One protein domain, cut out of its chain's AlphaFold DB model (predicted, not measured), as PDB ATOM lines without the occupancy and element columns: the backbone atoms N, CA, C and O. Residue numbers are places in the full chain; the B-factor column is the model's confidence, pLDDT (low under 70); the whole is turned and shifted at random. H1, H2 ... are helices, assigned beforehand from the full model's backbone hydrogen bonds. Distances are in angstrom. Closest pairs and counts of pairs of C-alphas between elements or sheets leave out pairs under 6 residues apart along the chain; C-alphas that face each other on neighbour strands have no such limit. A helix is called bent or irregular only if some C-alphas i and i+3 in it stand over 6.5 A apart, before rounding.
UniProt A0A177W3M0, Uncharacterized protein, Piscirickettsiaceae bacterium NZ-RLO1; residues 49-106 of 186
ATOM      1  N   SER A  49     199.945 283.714 174.552       89.94
ATOM      2  CA  SER A  49     199.928 283.901 173.097       89.94
ATOM      3  C   SER A  49     200.988 284.903 172.634       89.94
ATOM      4  O   SER A  49     201.612 284.713 171.592       89.94
ATOM      5  N   GLU A  50     201.249 285.943 173.425       89.38
ATOM      6  CA  GLU A  50     202.355 286.873 173.197       89.38
ATOM      7  C   GLU A  50     203.718 286.180 173.304       89.38
ATOM      8  O   GLU A  50     204.538 286.325 172.396       89.38
ATOM      9  N   LYS A  51     203.943 285.369 174.347       91.44
ATOM     10  CA  LYS A  51     205.167 284.560 174.479       91.44
ATOM     11  C   LYS A  51     205.388 283.662 173.268       91.44
ATOM     12  O   LYS A  51     206.459 283.710 172.670       91.44
ATOM     13  N   VAL A  52     204.364 282.905 172.872       93.38
ATOM     14  CA  VAL A  52     204.419 282.042 171.684       93.38
ATOM     15  C   VAL A  52     204.704 282.858 170.423       93.38
ATOM     16  O   VAL A  52     205.495 282.446 169.585       93.38
ATOM     17  N   SER A  53     204.115 284.041 170.261       92.12
ATOM     18  CA  SER A  53     204.423 284.876 169.097       92.12
ATOM     19  C   SER A  53     205.872 285.374 169.096       92.12
ATOM     20  O   SER A  53     206.477 285.447 168.027       92.12
ATOM     21  N   ASN A  54     206.428 285.713 170.260       92.75
ATOM     22  CA  ASN A  54     207.786 286.242 170.370       92.75
ATOM     23  C   ASN A  54     208.849 285.177 170.086       92.75
ATOM     24  O   ASN A  54     209.772 285.467 169.329       92.75
ATOM     25  N   ILE A  55     208.687 283.949 170.590       93.19
ATOM     26  CA  ILE A  55     209.651 282.866 170.325       93.19
ATOM     27  C   ILE A  55     209.719 282.524 168.827       93.19
ATOM     28  O   ILE A  55     210.801 282.375 168.266       93.19
ATOM     29  N   ILE A  56     208.573 282.527 168.131       92.75
ATOM     30  CA  ILE A  56     208.520 282.320 166.677       92.75
ATOM     31  C   ILE A  56     209.234 283.456 165.940       92.75
ATOM     32  O   ILE A  56     210.016 283.201 165.027       92.75
ATOM     33  N   LYS A  57     209.004 284.714 166.340       92.31
ATOM     34  CA  LYS A  57     209.685 285.880 165.747       92.31
ATOM     35  C   LYS A  57     211.199 285.849 165.959       92.31
ATOM     36  O   LYS A  57     211.929 286.352 165.115       92.31
ATOM     37  N   GLN A  58     211.658 285.267 167.064       94.31
ATOM     38  CA  GLN A  58     213.076 285.095 167.388       94.31
ATOM     39  C   GLN A  58     213.714 283.890 166.672       94.31
ATOM     40  O   GLN A  58     214.919 283.682 166.783       94.31
ATOM     41  N   GLY A  59     212.937 283.124 165.897       91.81
ATOM     42  CA  GLY A  59     213.422 281.960 165.153       91.81
ATOM     43  C   GLY A  59     213.576 280.697 166.004       91.81
ATOM     44  O   GLY A  59     214.187 279.726 165.555       91.81
ATOM     45  N   GLU A  60     213.028 280.681 167.220       92.94
ATOM     46  CA  GLU A  60     213.054 279.500 168.077       92.94
ATOM     47  C   GLU A  60     212.123 278.397 167.557       92.94
ATOM     48  O   GLU A  60     211.068 278.637 166.959       92.94
ATOM     49  N   LYS A  61     212.492 277.141 167.826       94.75
ATOM     50  CA  LYS A  61     211.666 275.987 167.461       94.75
ATOM     51  C   LYS A  61     210.546 275.813 168.483       94.75
ATOM     52  O   LYS A  61     210.802 275.367 169.600       94.75
ATOM     53  N   PHE A  62     209.302 276.045 168.062       96.00
ATOM     54  CA  PHE A  62     208.115 275.899 168.915       96.00
ATOM     55  C   PHE A  62     208.067 274.578 169.692       96.00
ATOM     56  O   PHE A  62     207.759 274.589 170.876       96.00
ATOM     57  N   ASN A  63     208.410 273.448 169.067       95.44
ATOM     58  CA  ASN A  63     208.360 272.146 169.741       95.44
ATOM     59  C   ASN A  63     209.325 272.044 170.934       95.44
ATOM     60  O   ASN A  63     208.990 271.389 171.918       95.44
ATOM     61  N   LEU A  64     210.497 272.687 170.857       95.25
ATOM     62  CA  LEU A  64     211.447 272.727 171.973       95.25
ATOM     63  C   LEU A  64     210.884 273.585 173.104       95.25
ATOM     64  O   LEU A  64     210.742 273.108 174.227       95.25
ATOM     65  N   TRP A  65     210.441 274.799 172.771       96.12
ATOM     66  CA  TRP A  65     209.802 275.696 173.727       96.12
ATOM     67  C   TRP A  65     208.575 275.063 174.398       96.12
ATOM     68  O   TRP A  65     208.394 275.175 175.606       96.12
ATOM     69  N   PHE A  66     207.731 274.361 173.639       96.69
ATOM     70  CA  PHE A  66     206.521 273.732 174.164       96.69
ATOM     71  C   PHE A  66     206.852 272.580 175.120       96.69
ATOM     72  O   PHE A  66     206.184 272.422 176.142       96.69
ATOM     73  N   ALA A  67     207.903 271.805 174.833       96.44
ATOM     74  CA  ALA A  67     208.392 270.769 175.739       96.44
ATOM     75  C   ALA A  67     208.929 271.366 177.051       96.44
ATOM     76  O   ALA A  67     208.581 270.885 178.131       96.44
ATOM     77  N   GLU A  68     209.707 272.448 176.976       96.44
ATOM     78  CA  GLU A  68     210.211 273.171 178.151       96.44
ATOM     79  C   GLU A  68     209.079 273.802 178.964       96.44
ATOM     80  O   GLU A  68     209.031 273.660 180.185       96.44
ATOM     81  N   PHE A  69     208.119 274.440 178.294       96.31
ATOM     82  CA  PHE A  69     206.922 274.990 178.919       96.31
ATOM     83  C   PHE A  69     206.150 273.910 179.677       96.31
ATOM     84  O   PHE A  69     205.860 274.085 180.861       96.31
ATOM     85  N   LYS A  70     205.882 272.763 179.041       97.12
ATOM     86  CA  LYS A  70     205.244 271.616 179.698       97.12
ATOM     87  C   LYS A  70     206.025 271.140 180.918       97.12
ATOM     88  O   LYS A  70     205.415 270.902 181.955       97.12
ATOM     89  N   ASN A  71     207.348 271.023 180.810       97.75
ATOM     90  CA  ASN A  71     208.189 270.624 181.936       97.75
ATOM     91  C   ASN A  71     208.116 271.643 183.085       97.75
ATOM     92  O   ASN A  71     207.991 271.252 184.238       97.75
ATOM     93  N   ASN A  72     208.104 272.943 182.792       97.38
ATOM     94  CA  ASN A  72     207.958 273.979 183.815       97.38
ATOM     95  C   ASN A  72     206.611 273.884 184.549       97.38
ATOM     96  O   ASN A  72     206.580 274.007 185.773       97.38
ATOM     97  N   ILE A  73     205.510 273.623 183.834       97.12
ATOM     98  CA  ILE A  73     204.196 273.391 184.460       97.12
ATOM     99  C   ILE A  73     204.204 272.097 185.287       97.12
ATOM    100  O   ILE A  73     203.673 272.082 186.395       97.12
ATOM    101  N   TYR A  74     204.853 271.034 184.803       97.75
ATOM    102  CA  TYR A  74     205.040 269.802 185.573       97.75
ATOM    103  C   TYR A  74     205.767 270.061 186.900       97.75
ATOM    104  O   TYR A  74     205.294 269.620 187.945       97.75
ATOM    105  N   GLN A  75     206.858 270.838 186.877       98.12
ATOM    106  CA  GLN A  75     207.603 271.180 188.091       98.12
ATOM    107  C   GLN A  75     206.747 271.969 189.094       98.12
ATOM    108  O   GLN A  75     206.763 271.676 190.289       98.12
ATOM    109  N   GLN A  76     205.942 272.925 188.618       96.44
ATOM    110  CA  GLN A  76     204.985 273.654 189.465       96.44
ATOM    111  C   GLN A  76     203.927 272.719 190.072       96.44
ATOM    112  O   GLN A  76     203.539 272.880 191.231       96.44
ATOM    113  N   GLY A  77     203.524 271.684 189.330       96.88
ATOM    114  CA  GLY A  77     202.575 270.661 189.766       96.88
ATOM    115  C   GLY A  77     202.973 269.909 191.041       96.88
ATOM    116  O   GLY A  77     202.105 269.350 191.716       96.88
ATOM    117  N   HIS A  78     204.250 269.919 191.437       96.25
ATOM    118  CA  HIS A  78     204.670 269.337 192.716       96.25
ATOM    119  C   HIS A  78     204.075 270.058 193.933       96.25
ATOM    120  O   HIS A  78     203.882 269.423 194.965       96.25
ATOM    121  N   GLN A  79     203.770 271.351 193.811       95.75
ATOM    122  CA  GLN A  79     203.259 272.180 194.910       95.75
ATOM    123  C   GLN A  79     201.862 272.755 194.632       95.75
ATOM    124  O   GLN A  79     201.158 273.108 195.572       95.75
ATOM    125  N   ASP A  80     201.432 272.809 193.369       94.31
ATOM    126  CA  ASP A  80     200.153 273.397 192.960       94.31
ATOM    127  C   ASP A  80     199.263 272.374 192.232       94.31
ATOM    128  O   ASP A  80     199.634 271.792 191.211       94.31
ATOM    129  N   GLU A  81     198.059 272.151 192.759       94.56
ATOM    130  CA  GLU A  81     197.065 271.256 192.164       94.56
ATOM    131  C   GLU A  81     196.574 271.718 190.794       94.56
ATOM    132  O   GLU A  81     196.409 270.900 189.884       94.56
ATOM    133  N   ILE A  82     196.397 273.021 190.614       94.69
ATOM    134  CA  ILE A  82     195.918 273.587 189.357       94.69
ATOM    135  C   ILE A  82     196.965 273.363 188.264       94.69
ATOM    136  O   ILE A  82     196.622 272.964 187.147       94.69
ATOM    137  N   ALA A  83     198.249 273.511 188.598       95.94
ATOM    138  CA  ALA A  83     199.346 273.192 187.692       95.94
ATOM    139  C   ALA A  83     199.372 271.703 187.299       95.94
ATOM    140  O   ALA A  83     199.631 271.395 186.133       95.94
ATOM    141  N   ARG A  84     199.023 270.768 188.201       96.62
ATOM    142  CA  ARG A  84     198.897 269.334 187.852       96.62
ATOM    143  C   ARG A  84     197.810 269.091 186.811       96.62
ATOM    144  O   ARG A  84     198.052 268.400 185.821       96.62
ATOM    145  N   ILE A  85     196.629 269.674 187.014       95.56
ATOM    146  CA  ILE A  85     195.497 269.549 186.084       95.56
ATOM    147  C   ILE A  85     195.849 270.180 184.731       95.56
ATOM    148  O   ILE A  85     195.566 269.612 183.668       95.56
ATOM    149  N   TYR A  86     196.515 271.335 184.755       95.81
ATOM    150  CA  TYR A  86     196.941 272.012 183.539       95.81
ATOM    151  C   TYR A  86     198.000 271.208 182.776       95.81
ATOM    152  O   TYR A  86     197.868 271.026 181.567       95.81
ATOM    153  N   TYR A  87     198.989 270.630 183.466       97.38
ATOM    154  CA  TYR A  87     199.969 269.728 182.857       97.38
ATOM    155  C   TYR A  87     199.304 268.513 182.200       97.38
ATOM    156  O   TYR A  87     199.600 268.202 181.046       97.38
ATOM    157  N   ALA A  88     198.372 267.856 182.898       96.81
ATOM    158  CA  ALA A  88     197.625 266.729 182.341       96.81
ATOM    159  C   ALA A  88     196.886 267.126 181.051       96.81
ATOM    160  O   ALA A  88     196.947 266.406 180.054       96.81
ATOM    161  N   SER A  89     196.273 268.312 181.033       95.75
ATOM    162  CA  SER A  89     195.600 268.851 179.845       95.75
ATOM    163  C   SER A  89     196.582 269.122 178.695       95.75
ATOM    164  O   SER A  89     196.310 268.765 177.552       95.75
ATOM    165  N   LEU A  90     197.764 269.680 178.985       96.38
ATOM    166  CA  LEU A  90     198.825 269.904 177.993       96.38
ATOM    167  C   LEU A  90     199.404 268.601 177.421       96.38
ATOM    168  O   LEU A  90     199.941 268.595 176.315       96.38
ATOM    169  N   CYS A  91     199.328 267.490 178.153       96.69
ATOM    170  CA  CYS A  91     199.722 266.174 177.648       96.69
ATOM    171  C   CYS A  91     198.730 265.589 176.638       96.69
ATOM    172  O   CYS A  91     199.140 264.767 175.825       96.69
ATOM    173  N   LEU A  92     197.472 266.032 176.665       96.44
ATOM    174  CA  LEU A  92     196.429 265.625 175.718       96.44
ATOM    175  C   LEU A  92     196.287 266.592 174.533       96.44
ATOM    176  O   LEU A  92     195.583 266.289 173.572       96.44
ATOM    177  N   ALA A  93     196.929 267.759 174.597       95.75
ATOM    178  CA  ALA A  93     196.854 268.773 173.557       95.75
ATOM    179  C   ALA A  93     197.747 268.429 172.356       95.75
ATOM    180  O   ALA A  93     198.925 268.104 172.519       95.75
ATOM    181  N   ASP A  94     197.210 268.593 171.143       97.06
ATOM    182  CA  ASP A  94     198.023 268.613 169.928       97.06
ATOM    183  C   ASP A  94     198.876 269.902 169.889       97.06
ATOM    184  O   ASP A  94     198.319 271.007 169.960       97.06
ATOM    185  N   PRO A  95     200.217 269.811 169.773       96.12
ATOM    186  CA  PRO A  95     201.080 270.992 169.761       96.12
ATOM    187  C   PRO A  95     200.797 271.936 168.584       96.12
ATOM    188  O   PRO A  95     200.892 273.155 168.736       96.12
ATOM    189  N   GLY A  96     200.426 271.400 167.417       96.88
ATOM    190  CA  GLY A  96     200.096 272.200 166.238       96.88
ATOM    191  C   GLY A  96     198.836 273.037 166.453       96.88
ATOM    192  O   GLY A  96     198.837 274.240 166.187       96.88
ATOM    193  N   ALA A  97     197.788 272.431 167.011       96.00
ATOM    194  CA  ALA A  97     196.555 273.111 167.388       96.00
ATOM    195  C   ALA A  97     196.800 274.184 168.459       96.00
ATOM    196  O   ALA A  97     196.268 275.289 168.352       96.00
ATOM    197  N   PHE A  98     197.649 273.896 169.453       96.00
ATOM    198  CA  PHE A  98     198.046 274.877 170.463       96.00
ATOM    199  C   PHE A  98     198.721 276.098 169.824       96.00
ATOM    200  O   PHE A  98     198.332 277.234 170.101       96.00
ATOM    201  N   LEU A  99     199.707 275.878 168.947       96.00
ATOM    202  CA  LEU A  99     200.408 276.953 168.244       96.00
ATOM    203  C   LEU A  99     199.443 277.786 167.395       96.00
ATOM    204  O   LEU A  99     199.449 279.014 167.483       96.00
ATOM    205  N   ALA A 100     198.596 277.130 166.602       95.69
ATOM    206  CA  ALA A 100     197.626 277.804 165.746       95.69
ATOM    207  C   ALA A 100     196.675 278.695 166.561       95.69
ATOM    208  O   ALA A 100     196.467 279.861 166.215       95.69
ATOM    209  N   LEU A 101     196.154 278.181 167.679       93.69
ATOM    210  CA  LEU A 101     195.260 278.923 168.565       93.69
ATOM    211  C   LEU A 101     195.962 280.099 169.251       93.69
ATOM    212  O   LEU A 101     195.389 281.186 169.340       93.69
ATOM    213  N   ALA A 102     197.205 279.912 169.699       93.25
ATOM    214  CA  ALA A 102     198.000 280.974 170.306       93.25
ATOM    215  C   ALA A 102     198.274 282.114 169.311       93.25
ATOM    216  O   ALA A 102     198.085 283.286 169.635       93.25
ATOM    217  N   LEU A 103     198.654 281.794 168.070       93.06
ATOM    218  CA  LEU A 103     198.894 282.801 167.034       93.06
ATOM    219  C   LEU A 103     197.607 283.527 166.621       93.06
ATOM    220  O   LEU A 103     197.619 284.752 166.488       93.06
ATOM    221  N   ALA A 104     196.493 282.804 166.473       91.56
ATOM    222  CA  ALA A 104     195.190 283.403 166.188       91.56
ATOM    223  C   ALA A 104     194.750 284.356 167.311       91.56
ATOM    224  O   ALA A 104     194.377 285.496 167.048       91.56
ATOM    225  N   THR A 105     194.891 283.925 168.567       89.94
ATOM    226  CA  THR A 105     194.592 284.748 169.748       89.94
ATOM    227  C   THR A 105     195.456 286.005 169.780       89.94
ATOM    228  O   THR A 105     194.948 287.100 170.028       89.94
ATOM    229  N   ARG A 106     196.764 285.883 169.500       88.69
ATOM    230  CA  ARG A 106     197.658 287.047 169.473       88.69
ATOM    231  C   ARG A 106     197.261 288.029 168.381       88.69
ATOM    232  O   ARG A 106     197.254 289.224 168.648       88.69
TER     233      ARG A 106
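AT A GLANCE: This is residues 49 to 106 of the 186 residues of an uncharacterized protein of Piscirickettsiaceae bacterium NZ-RLO1 (UniProt A0A177W3M0). The model is a bent, L-shaped set of four helices: the longest helix, H2, and H3 run side by side as a helical hairpin that makes the long arm, and H4 stands crosswise at the open end of that hairpin, with H1 packed on it to make the short arm. The printed part has 58 residues with four named helices, H1, H2, H3 and H4 in order along the chain, and no named strand; the class is all helix. It is compact by its radius of gyration of the C-alphas, 11.8 A, yet elongated in outline, with spans of 33, 18 and 16 A.

IN THESE COORDINATES: H2, residues 62 to 76, is the longest helix, 20.9 A from first to last C-alpha; it begins at C-alpha 62 (208.115, 275.899, 168.915) and ends at C-alpha 76 (204.985, 273.654, 189.465). H3, residues 81 to 92, measures 17.4 A. H4, residues 95 to 106, measures 16.4 A and ends at C-alpha 106 (197.658, 287.047, 169.473). H1, residues 49 to 57, measures 12.4 A and begins at C-alpha 49 (199.928, 283.901, 173.097).

HOW THE PARTS SIT: H2 is the hub, touching the three other helices. It touches H3 with residues 70 to 76 alone, at a shallow tilt of 30 degrees, opposite ways; the closest C-alphas are those of Tyr 74 and Tyr 87, 5.8 A apart, and the two helices form a hairpin. H2 only just touches H4, with 3 pairs of C-alphas within 8 A; the closest C-alphas are those of Asn 63 and Pro 95, 7.4 A apart, and the helices are about perpendicular at 88 degrees. H1 and H2 touch only at the corner by their link, where the closest C-alphas, those of Ile 56 and Phe 62, are 6.8 A apart. H1 touches H4 with 12 pairs of C-alphas within 8 A, about perpendicular at 75 degrees; the closest C-alphas are those of Ser 49 and Ala 102, 4.5 A apart. H3 is apart from H1 and from H4. In H1, H2, H3 and H4 every pair of O i and N i+4 is within hydrogen-bond range.

THE WHOLE: The two C-alphas farthest apart are those of Gly 59 and Glu 81, at 33.3 A, while the first and last printed C-alphas, those of Ser 49 and Arg 106, are 5.3 A apart. The links H1 to H2, H2 to H3 and H3 to H4 are tight, with 4, 4 and 2 residues. The printed part has no cut. The mean pLDDT of the printed part is 94.9, and no printed residue is under 70.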